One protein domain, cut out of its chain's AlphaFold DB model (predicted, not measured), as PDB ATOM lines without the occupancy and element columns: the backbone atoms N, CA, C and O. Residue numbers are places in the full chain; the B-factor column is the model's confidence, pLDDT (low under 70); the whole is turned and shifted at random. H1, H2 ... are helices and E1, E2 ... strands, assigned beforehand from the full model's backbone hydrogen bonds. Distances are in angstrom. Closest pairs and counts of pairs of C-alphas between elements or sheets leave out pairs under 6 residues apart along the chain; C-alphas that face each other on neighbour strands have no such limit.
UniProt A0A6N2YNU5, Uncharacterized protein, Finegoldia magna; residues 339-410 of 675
ATOM      1  N   ILE A 339     -29.183  34.047  20.438       87.50
ATOM      2  CA  ILE A 339     -28.685  32.873  19.724       87.50
ATOM      3  C   ILE A 339     -27.476  32.322  20.473       87.50
ATOM      4  O   ILE A 339     -26.436  32.971  20.552       87.50
ATOM      5  N   VAL A 340     -27.608  31.108  20.995       84.75
ATOM      6  CA  VAL A 340     -26.539  30.376  21.674       84.75
ATOM      7  C   VAL A 340     -25.805  29.515  20.655       84.75
ATOM      8  O   VAL A 340     -26.363  28.567  20.096       84.75
ATOM      9  N   ASN A 341     -24.542  29.861  20.419       84.75
ATOM     10  CA  ASN A 341     -23.646  29.191  19.478       84.75
ATOM     11  C   ASN A 341     -22.444  28.567  20.212       84.75
ATOM     12  O   ASN A 341     -21.297  28.816  19.855       84.75
ATOM     13  N   GLY A 342     -22.703  27.751  21.237       78.06
ATOM     14  CA  GLY A 342     -21.657  27.077  22.019       78.06
ATOM     15  C   GLY A 342     -21.114  27.873  23.211       78.06
ATOM     16  O   GLY A 342     -20.244  27.372  23.910       78.06
ATOM     17  N   THR A 343     -21.648  29.067  23.485       78.50
ATOM     18  CA  THR A 343     -21.305  29.881  24.667       78.50
ATOM     19  C   THR A 343     -22.576  30.246  25.428       78.50
ATOM     20  O   THR A 343     -23.528  30.745  24.824       78.50
ATOM     21  N   LYS A 344     -22.609  29.989  26.745       82.31
ATOM     22  CA  LYS A 344     -23.750  30.324  27.612       82.31
ATOM     23  C   LYS A 344     -23.940  31.853  27.651       82.31
ATOM     24  O   LYS A 344     -22.960  32.555  27.895       82.31
ATOM     25  N   PRO A 345     -25.164  32.376  27.458       84.25
ATOM     26  CA  PRO A 345     -25.425  33.801  27.620       84.25
ATOM     27  C   PRO A 345     -25.188  34.255  29.061       84.25
ATOM     28  O   PRO A 345     -25.585  33.579  30.013       84.25
ATOM     29  N   THR A 346     -24.580  35.423  29.209       86.81
ATOM     30  CA  THR A 346     -24.392  36.120  30.482       86.81
ATOM     31  C   THR A 346     -25.659  36.873  30.887       86.81
ATOM     32  O   THR A 346     -26.544  37.110  30.065       86.81
ATOM     33  N   ILE A 347     -25.754  37.305  32.151       86.19
ATOM     34  CA  ILE A 347     -26.885  38.136  32.598       86.19
ATOM     35  C   ILE A 347     -26.982  39.455  31.813       86.19
ATOM     36  O   ILE A 347     -28.085  39.917  31.529       86.19
ATOM     37  N   GLU A 348     -25.848  40.022  31.393       86.38
ATOM     38  CA  GLU A 348     -25.799  41.250  30.591       86.38
ATOM     39  C   GLU A 348     -26.367  41.039  29.179       86.38
ATOM     40  O   GLU A 348     -27.078  41.907  28.668       86.38
ATOM     41  N   ASP A 349     -26.176  39.854  28.585       88.31
ATOM     42  CA  ASP A 349     -26.803  39.506  27.302       88.31
ATOM     43  C   ASP A 349     -28.332  39.539  27.404       88.31
ATOM     44  O   ASP A 349     -29.008  40.005  26.484       88.31
ATOM     45  N   TYR A 350     -28.895  39.104  28.536       90.50
ATOM     46  CA  TYR A 350     -30.331  39.223  28.781       90.50
ATOM     47  C   TYR A 350     -30.771  40.660  29.044       90.50
ATOM     48  O   TYR A 350     -31.785  41.079  28.486       90.50
ATOM     49  N   LYS A 351     -30.028  41.421  29.859       91.12
ATOM     50  CA  LYS A 351     -30.338  42.831  30.142       91.12
ATOM     51  C   LYS A 351     -30.365  43.673  28.867       91.12
ATOM     52  O   LYS A 351     -31.266  44.485  28.707       91.12
ATOM     53  N   SER A 352     -29.471  43.404  27.910       91.06
ATOM     54  CA  SER A 352     -29.423  44.104  26.613       91.06
ATOM     55  C   SER A 352     -30.725  44.015  25.792       91.06
ATOM     56  O   SER A 352     -30.960  44.823  24.892       91.06
ATOM     57  N   LYS A 353     -31.599  43.044  26.105       92.38
ATOM     58  CA  LYS A 353     -32.923  42.867  25.486       92.38
ATOM     59  C   LYS A 353     -34.000  43.769  26.080       92.38
ATOM     60  O   LYS A 353     -35.162  43.643  25.690       92.38
ATOM     61  N   PHE A 354     -33.637  44.670  26.984       93.38
ATOM     62  CA  PHE A 354     -34.526  45.652  27.582       93.38
ATOM     63  C   PHE A 354     -33.924  47.050  27.438       93.38
ATOM     64  O   PHE A 354     -32.713  47.221  27.542       93.38
ATOM     65  N   SER A 355     -34.759  48.043  27.141       91.38
ATOM     66  CA  SER A 355     -34.315  49.415  26.854       91.38
ATOM     67  C   SER A 355     -34.303  50.322  28.079       91.38
ATOM     68  O   SER A 355     -33.662  51.367  28.049       91.38
ATOM     69  N   ASN A 356     -35.024  49.943  29.133       91.62
ATOM     70  CA  ASN A 356     -35.309  50.801  30.278       91.62
ATOM     71  C   ASN A 356     -34.644  50.344  31.582       91.62
ATOM     72  O   ASN A 356     -35.052  50.779  32.647       91.62
ATOM     73  N   ILE A 357     -33.631  49.473  31.517       88.75
ATOM     74  CA  ILE A 357     -32.847  49.104  32.704       88.75
ATOM     75  C   ILE A 357     -31.820  50.216  32.983       88.75
ATOM     76  O   ILE A 357     -30.940  50.443  32.140       88.75
ATOM     77  N   PRO A 358     -31.873  50.878  34.153       82.81
ATOM     78  CA  PRO A 358     -30.886  51.877  34.542       82.81
ATOM     79  C   PRO A 358     -29.478  51.286  34.665       82.81
ATOM     80  O   PRO A 358     -29.288  50.148  35.096       82.81
ATOM     81  N   GLN A 359     -28.464  52.079  34.321       78.19
ATOM     82  CA  GLN A 359     -27.053  51.676  34.426       78.19
ATOM     83  C   GLN A 359     -26.455  51.915  35.822       78.19
ATOM     84  O   GLN A 359     -25.316  51.534  36.078       78.19
ATOM     85  N   ASP A 360     -27.209  52.533  36.730       72.00
ATOM     86  CA  ASP A 360     -26.779  52.890  38.089       72.00
ATOM     87  C   ASP A 360     -26.844  51.720  39.091       72.00
ATOM     88  O   ASP A 360     -26.492  51.878  40.258       72.00
ATOM     89  N   GLY A 361     -27.292  50.538  38.650       77.62
ATOM     90  CA  GLY A 361     -27.423  49.350  39.495       77.62
ATOM     91  C   GLY A 361     -28.631  49.366  40.436       77.62
ATOM     92  O   GLY A 361     -28.737  48.481  41.283       77.62
ATOM     93  N   SER A 362     -29.553  50.323  40.287       81.50
ATOM     94  CA  SER A 362     -30.781  50.411  41.093       81.50
ATOM     95  C   SER A 362     -31.752  49.240  40.883       81.50
ATOM     96  O   SER A 362     -32.587  48.977  41.754       81.50
ATOM     97  N   VAL A 363     -31.610  48.514  39.768       89.44
ATOM     98  CA  VAL A 363     -32.441  47.363  39.395       89.44
ATOM     99  C   VAL A 363     -31.597  46.091  39.326       89.44
ATOM    100  O   VAL A 363     -30.726  45.929  38.465       89.44
ATOM    101  N   GLU A 364     -31.882  45.147  40.218       91.56
ATOM    102  CA  GLU A 364     -31.293  43.810  40.200       91.56
ATOM    103  C   GLU A 364     -32.061  42.921  39.212       91.56
ATOM    104  O   GLU A 364     -33.285  42.808  39.278       91.56
ATOM    105  N   VAL A 365     -31.341  42.252  38.306       93.25
ATOM    106  CA  VAL A 365     -31.933  41.364  37.296       93.25
ATOM    107  C   VAL A 365     -31.406  39.952  37.479       93.25
ATOM    108  O   VAL A 365     -30.196  39.729  37.486       93.25
ATOM    109  N   THR A 366     -32.321  38.991  37.582       92.62
ATOM    110  CA  THR A 366     -32.007  37.572  37.786       92.62
ATOM    111  C   THR A 366     -32.833  36.686  36.856       92.62
ATOM    112  O   THR A 366     -33.884  37.093  36.359       92.62
ATOM    113  N   LEU A 367     -32.359  35.465  36.604       91.12
ATOM    114  CA  LEU A 367     -33.141  34.437  35.916       91.12
ATOM    115  C   LEU A 367     -34.009  33.705  36.942       91.12
ATOM    116  O   LEU A 367     -33.500  33.253  37.964       91.12
ATOM    117  N   GLU A 368     -35.300  33.536  36.655       89.69
ATOM    118  CA  GLU A 368     -36.196  32.741  37.513       89.69
ATOM    119  C   GLU A 368     -35.772  31.263  37.526       89.69
ATOM    120  O   GLU A 368     -35.855  30.582  38.546       89.69
ATOM    121  N   LYS A 369     -35.286  30.770  36.383       86.75
ATOM    122  CA  LYS A 369     -34.723  29.431  36.228       86.75
ATOM    123  C   LYS A 369     -33.701  29.421  35.101       86.75
ATOM    124  O   LYS A 369     -33.964  29.970  34.030       86.75
ATOM    125  N   GLU A 370     -32.569  28.758  35.322       80.00
ATOM    126  CA  GLU A 370     -31.580  28.567  34.263       80.00
ATOM    127  C   GLU A 370     -32.110  27.630  33.156       80.00
ATOM    128  O   GLU A 370     -32.598  26.533  33.453       80.00
ATOM    129  N   PRO A 371     -32.017  28.039  31.879       82.31
ATOM    130  CA  PRO A 371     -32.279  27.177  30.728       82.31
ATOM    131  C   PRO A 371     -31.235  26.067  30.577       82.31
ATOM    132  O   PRO A 371     -30.066  26.239  30.924       82.31
ATOM    133  N   ASP A 372     -31.640  24.942  29.987       83.62
ATOM    134  CA  ASP A 372     -30.719  23.869  29.612       83.62
ATOM    135  C   ASP A 372     -30.095  24.168  28.241       83.62
ATOM    136  O   ASP A 372     -30.707  23.946  27.194       83.62
ATOM    137  N   TYR A 373     -28.857  24.665  28.247       85.06
ATOM    138  CA  TYR A 373     -28.102  24.958  27.023       85.06
ATOM    139  C   TYR A 373     -27.360  23.745  26.452       85.06
ATOM    140  O   TYR A 373     -26.706  23.863  25.417       85.06
ATOM    141  N   THR A 374     -27.435  22.579  27.099       81.75
ATOM    142  CA  THR A 374     -26.655  21.388  26.714       81.75
ATOM    143  C   THR A 374     -27.265  20.626  25.539       81.75
ATOM    144  O   THR A 374     -26.702  19.639  25.063       81.75
ATOM    145  N   LYS A 375     -28.406  21.097  25.026       82.06
ATOM    146  CA  LYS A 375     -29.120  20.513  23.891       82.06
ATOM    147  C   LYS A 375     -29.416  21.582  22.852       82.06
ATOM    148  O   LYS A 375     -29.985  22.623  23.171       82.06
ATOM    149  N   ALA A 376     -29.062  21.298  21.602       84.06
ATOM    150  CA  ALA A 376     -29.470  22.136  20.487       84.06
ATOM    151  C   ALA A 376     -30.992  22.064  20.316       84.06
ATOM    152  O   ALA A 376     -31.602  21.006  20.469       84.06
ATOM    153  N   SER A 377     -31.590  23.201  19.995       80.44
ATOM    154  CA  SER A 377     -33.009  23.359  19.723       80.44
ATOM    155  C   SER A 377     -33.175  24.475  18.705       80.44
ATOM    156  O   SER A 377     -32.803  25.619  18.972       80.44
ATOM    157  N   GLU A 378     -33.766  24.153  17.555       75.81
ATOM    158  CA  GLU A 378     -34.163  25.158  16.562       75.81
ATOM    159  C   GLU A 378     -35.388  25.963  17.019       75.81
ATOM    160  O   GLU A 378     -35.605  27.083  16.560       75.81
ATOM    161  N   LEU A 379     -36.163  25.425  17.969       81.06
ATOM    162  CA  LEU A 379     -37.290  26.121  18.576       81.06
ATOM    163  C   LEU A 379     -36.809  27.067  19.690       81.06
ATOM    164  O   LEU A 379     -36.002  26.645  20.531       81.06
ATOM    165  N   PRO A 380     -37.315  28.315  19.746       83.94
ATOM    166  CA  PRO A 380     -36.972  29.244  20.812       83.94
ATOM    167  C   PRO A 380     -37.525  28.788  22.167       83.94
ATOM    168  O   PRO A 380     -38.709  28.492  22.311       83.94
ATOM    169  N   GLN A 381     -36.663  28.787  23.177       87.62
ATOM    170  CA  GLN A 381     -36.984  28.503  24.569       87.62
ATOM    171  C   GLN A 381     -37.265  29.802  25.322       87.62
ATOM    172  O   GLN A 381     -36.539  30.786  25.174       87.62
ATOM    173  N   ARG A 382     -38.301  29.802  26.162       90.19
ATOM    174  CA  ARG A 382     -38.654  30.946  27.005       90.19
ATOM    175  C   ARG A 382     -37.820  30.946  28.285       90.19
ATOM    176  O   ARG A 382     -37.849  29.978  29.039       90.19
ATOM    177  N   VAL A 383     -37.150  32.061  28.551       91.88
ATOM    178  CA  VAL A 383     -36.346  32.292  29.756       91.88
ATOM    179  C   VAL A 383     -36.962  33.443  30.531       91.88
ATOM    180  O   VAL A 383     -36.989  34.564  30.029       91.88
ATOM    181  N   ASN A 384     -37.486  33.175  31.724       93.06
ATOM    182  CA  ASN A 384     -38.110  34.199  32.557       93.06
ATOM    183  C   ASN A 384     -37.060  34.940  33.390       93.06
ATOM    184  O   ASN A 384     -36.162  34.327  33.970       93.06
ATOM    185  N   LEU A 385     -37.218  36.257  33.468       95.75
ATOM    186  CA  LEU A 385     -36.387  37.172  34.234       95.75
ATOM    187  C   LEU A 385     -37.209  37.859  35.316       95.75
ATOM    188  O   LEU A 385     -38.384  38.170  35.105       95.75
ATOM    189  N   ILE A 386     -36.552  38.112  36.442       95.75
ATOM    190  CA  ILE A 386     -37.086  38.831  37.593       95.75
ATOM    191  C   ILE A 386     -36.281  40.119  37.767       95.75
ATOM    192  O   ILE A 386     -35.050  40.073  37.807       95.75
ATOM    193  N   PHE A 387     -36.993  41.234  37.892       96.31
ATOM    194  CA  PHE A 387     -36.469  42.582  38.084       96.31
ATOM    195  C   PHE A 387     -36.859  43.047  39.485       96.31
ATOM    196  O   PHE A 387     -38.044  43.060  39.824       96.31
ATOM    197  N   LYS A 388     -35.872  43.381  40.316       93.12
ATOM    198  CA  LYS A 388     -36.087  43.823  41.697       93.12
ATOM    199  C   LYS A 388     -35.528  45.218  41.895       93.12
ATOM    200  O   LYS A 388     -34.408  45.500  41.478       93.12
ATOM    201  N   VAL A 389     -36.288  46.046  42.598       91.81
ATOM    202  CA  VAL A 389     -35.926  47.427  42.915       91.81
ATOM    203  C   VAL A 389     -35.854  47.559  44.427       91.81
ATOM    204  O   VAL A 389     -36.742  47.093  45.146       91.81
ATOM    205  N   LYS A 390     -34.790  48.180  44.940       79.56
ATOM    206  CA  LYS A 390     -34.619  48.381  46.386       79.56
ATOM    207  C   LYS A 390     -35.778  49.228  46.931       79.56
ATOM    208  O   LYS A 390     -35.998  50.343  46.477       79.56
ATOM    209  N   GLY A 391     -36.490  48.708  47.932       77.50
ATOM    210  CA  GLY A 391     -37.620  49.399  48.570       77.50
ATOM    211  C   GLY A 391     -38.993  49.111  47.952       77.50
ATOM    212  O   GLY A 391     -40.000  49.505  48.539       77.50
ATOM    213  N   ILE A 392     -39.053  48.369  46.843       84.81
ATOM    214  CA  ILE A 392     -40.299  47.892  46.233       84.81
ATOM    215  C   ILE A 392     -40.492  46.411  46.567       84.81
ATOM    216  O   ILE A 392     -39.566  45.609  46.454       84.81
ATOM    217  N   LYS A 393     -41.690  46.048  47.038       86.25
ATOM    218  CA  LYS A 393     -41.998  44.670  47.461       86.25
ATOM    219  C   LYS A 393     -42.295  43.750  46.280       86.25
ATOM    220  O   LYS A 393     -41.861  42.599  46.285       86.25
ATOM    221  N   GLU A 394     -43.054  44.246  45.311       91.25
ATOM    222  CA  GLU A 394     -43.425  43.491  44.119       91.25
ATOM    223  C   GLU A 394     -42.256  43.424  43.133       91.25
ATOM    224  O   GLU A 394     -41.397  44.303  43.081       91.25
ATOM    225  N   VAL A 395     -42.203  42.344  42.354       93.56
ATOM    226  CA  VAL A 395     -41.105  42.110  41.409       93.56
ATOM    227  C   VAL A 395     -41.599  42.178  39.973       93.56
ATOM    228  O   VAL A 395     -42.594  41.547  39.605       93.56
ATOM    229  N   GLY A 396     -40.860  42.904  39.139       94.06
ATOM    230  CA  GLY A 396     -41.074  42.924  37.702       94.06
ATOM    231  C   GLY A 396     -40.759  41.559  37.099       94.06
ATOM    232  O   GLY A 396     -39.791  40.901  37.491       94.06
ATOM    233  N   LYS A 397     -41.559  41.109  36.129       95.06
ATOM    234  CA  LYS A 397     -41.317  39.852  35.408       95.06
ATOM    235  C   LYS A 397     -41.432  40.058  33.910       95.06
ATOM    236  O   LYS A 397     -42.401  40.625  33.419       95.06
ATOM    237  N   SER A 398     -40.471  39.527  33.168       95.00
ATOM    238  CA  SER A 398     -40.545  39.441  31.707       95.00
ATOM    239  C   SER A 398     -39.807  38.198  31.222       95.00
ATOM    240  O   SER A 398     -39.295  37.423  32.025       95.00
ATOM    241  N   TYR A 399     -39.779  37.952  29.916       93.00
ATOM    242  CA  TYR A 399     -39.119  36.774  29.363       93.00
ATOM    243  C   TYR A 399     -38.347  37.085  28.092       93.00
ATOM    244  O   TYR A 399     -38.798  37.871  27.267       93.00
ATOM    245  N   VAL A 400     -37.202  36.436  27.897       92.31
ATOM    246  CA  VAL A 400     -36.400  36.462  26.666       92.31
ATOM    247  C   VAL A 400     -36.482  35.099  25.991       92.31
ATOM    248  O   VAL A 400     -36.470  34.067  26.654       92.31
ATOM    249  N   MET A 401     -36.574  35.095  24.661       90.38
ATOM    250  CA  MET A 401     -36.486  33.869  23.873       90.38
ATOM    251  C   MET A 401     -35.020  33.537  23.596       90.38
ATOM    252  O   MET A 401     -34.236  34.425  23.263       90.38
ATOM    253  N   VAL A 402     -34.650  32.267  23.702       90.12
ATOM    254  CA  VAL A 402     -33.294  31.777  23.445       90.12
ATOM    255  C   VAL A 402     -33.343  30.615  22.464       90.12
ATOM    256  O   VAL A 402     -34.111  29.681  22.657       90.12
ATOM    257  N   ILE A 403     -32.517  30.645  21.422       88.81
ATOM    258  CA  ILE A 403     -32.359  29.531  20.478       88.81
ATOM    259  C   ILE A 403     -30.960  28.958  20.655       88.81
ATOM    260  O   ILE A 403     -29.973  29.680  20.514       88.81
ATOM    261  N   VAL A 404     -30.867  27.657  20.917       88.62
ATOM    262  CA  VAL A 404     -29.587  26.954  21.055       88.62
ATOM    263  C   VAL A 404     -29.250  26.289  19.730       88.62
ATOM    264  O   VAL A 404     -29.699  25.183  19.456       88.62
ATOM    265  N   LYS A 405     -28.466  26.956  18.880       86.38
ATOM    266  CA  LYS A 405     -28.037  26.376  17.596       86.38
ATOM    267  C   LYS A 405     -26.879  25.402  17.774       86.38
ATOM    268  O   LYS A 405     -26.847  24.361  17.126       86.38
ATOM    269  N   LYS A 406     -25.939  25.734  18.663       84.06
ATOM    270  CA  LYS A 406     -24.849  24.842  19.065       84.06
ATOM    271  C   LYS A 406     -24.907  24.653  20.584       84.06
ATOM    272  O   LYS A 406     -24.904  25.671  21.284       84.06
ATOM    273  N   PRO A 407     -24.988  23.405  21.086       82.06
ATOM    274  CA  PRO A 407     -25.051  23.142  22.517       82.06
ATOM    275  C   PRO A 407     -23.825  23.697  23.236       82.06
ATOM    276  O   PRO A 407     -22.734  23.748  22.665       82.06
ATOM    277  N   VAL A 408     -24.009  24.080  24.493       78.69
ATOM    278  CA  VAL A 408     -22.907  24.353  25.414       78.69
ATOM    279  C   VAL A 408     -22.434  23.004  25.957       78.69
ATOM    280  O   VAL A 408     -23.220  22.262  26.549       78.69
ATOM    281  N   ASP A 409     -21.177  22.645  25.702       67.25
ATOM    282  CA  ASP A 409     -20.624  21.358  26.125       67.25
ATOM    283  C   ASP A 409     -20.583  21.256  27.657       67.25
ATOM    284  O   ASP A 409     -20.086  22.154  28.328       67.25
ATOM    285  N   LYS A 410     -21.012  20.122  28.233       50.81
ATOM    286  CA  LYS A 410     -20.895  19.879  29.685       50.81
ATOM    287  C   LYS A 410     -19.449  19.850  30.191       50.81
ATOM    288  O   LYS A 410     -19.185  20.124  31.348       50.81
TER     289      LYS A 410
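AT A GLANCE: This is residues 339 to 410 of the 675 residues of an uncharacterized protein of Finegoldia magna (UniProt A0A6N2YNU5). The long hairpin of E3 and E4 makes the length of an elongated, curled, strongly twisted sheet, with short strands E1 and E2 at its edges and the small helix H1 over one face. The printed part has 72 residues, with E1, H1, E2, E3 and E4 in that order, mostly strand; the mixed sheet runs E1, E4, E3, E2. It is only just loose, close to compact, with a radius of gyration of the C-alphas of 13.5 A and spans of 40 by 21 by 20 A.

HOW THE PARTS SIT: E1, residues 339 to 341, is parallel to E4, residues 396 to 406; N 340 and O 403 are 2.8 A apart. H1, residues 347 to 351, is on the sheet at a height of 7.8 A, its O i to N i+4 pair within hydrogen-bond range. E2, residues 363 to 367, E3, residues 377 to 389, and E4 form a meander, each strand the antiparallel neighbour of the one before; N 364 and O 388, and N 381 and O 402, are 2.8 A apart.

IN THESE COORDINATES: E1 begins at C-alpha 339, (-28.685, 32.873, 19.724). E3 is 33.6 A long and E4 30.6 A, ending at C-alpha 406, (-24.849, 24.842, 19.065).

THE WHOLE: The C-alphas farthest apart, of Gly 391 and Lys 406, are 40.5 A apart. The printed part has no cut; the link H1 to E2 is long. Residues 409 to 410 have pLDDT under 70.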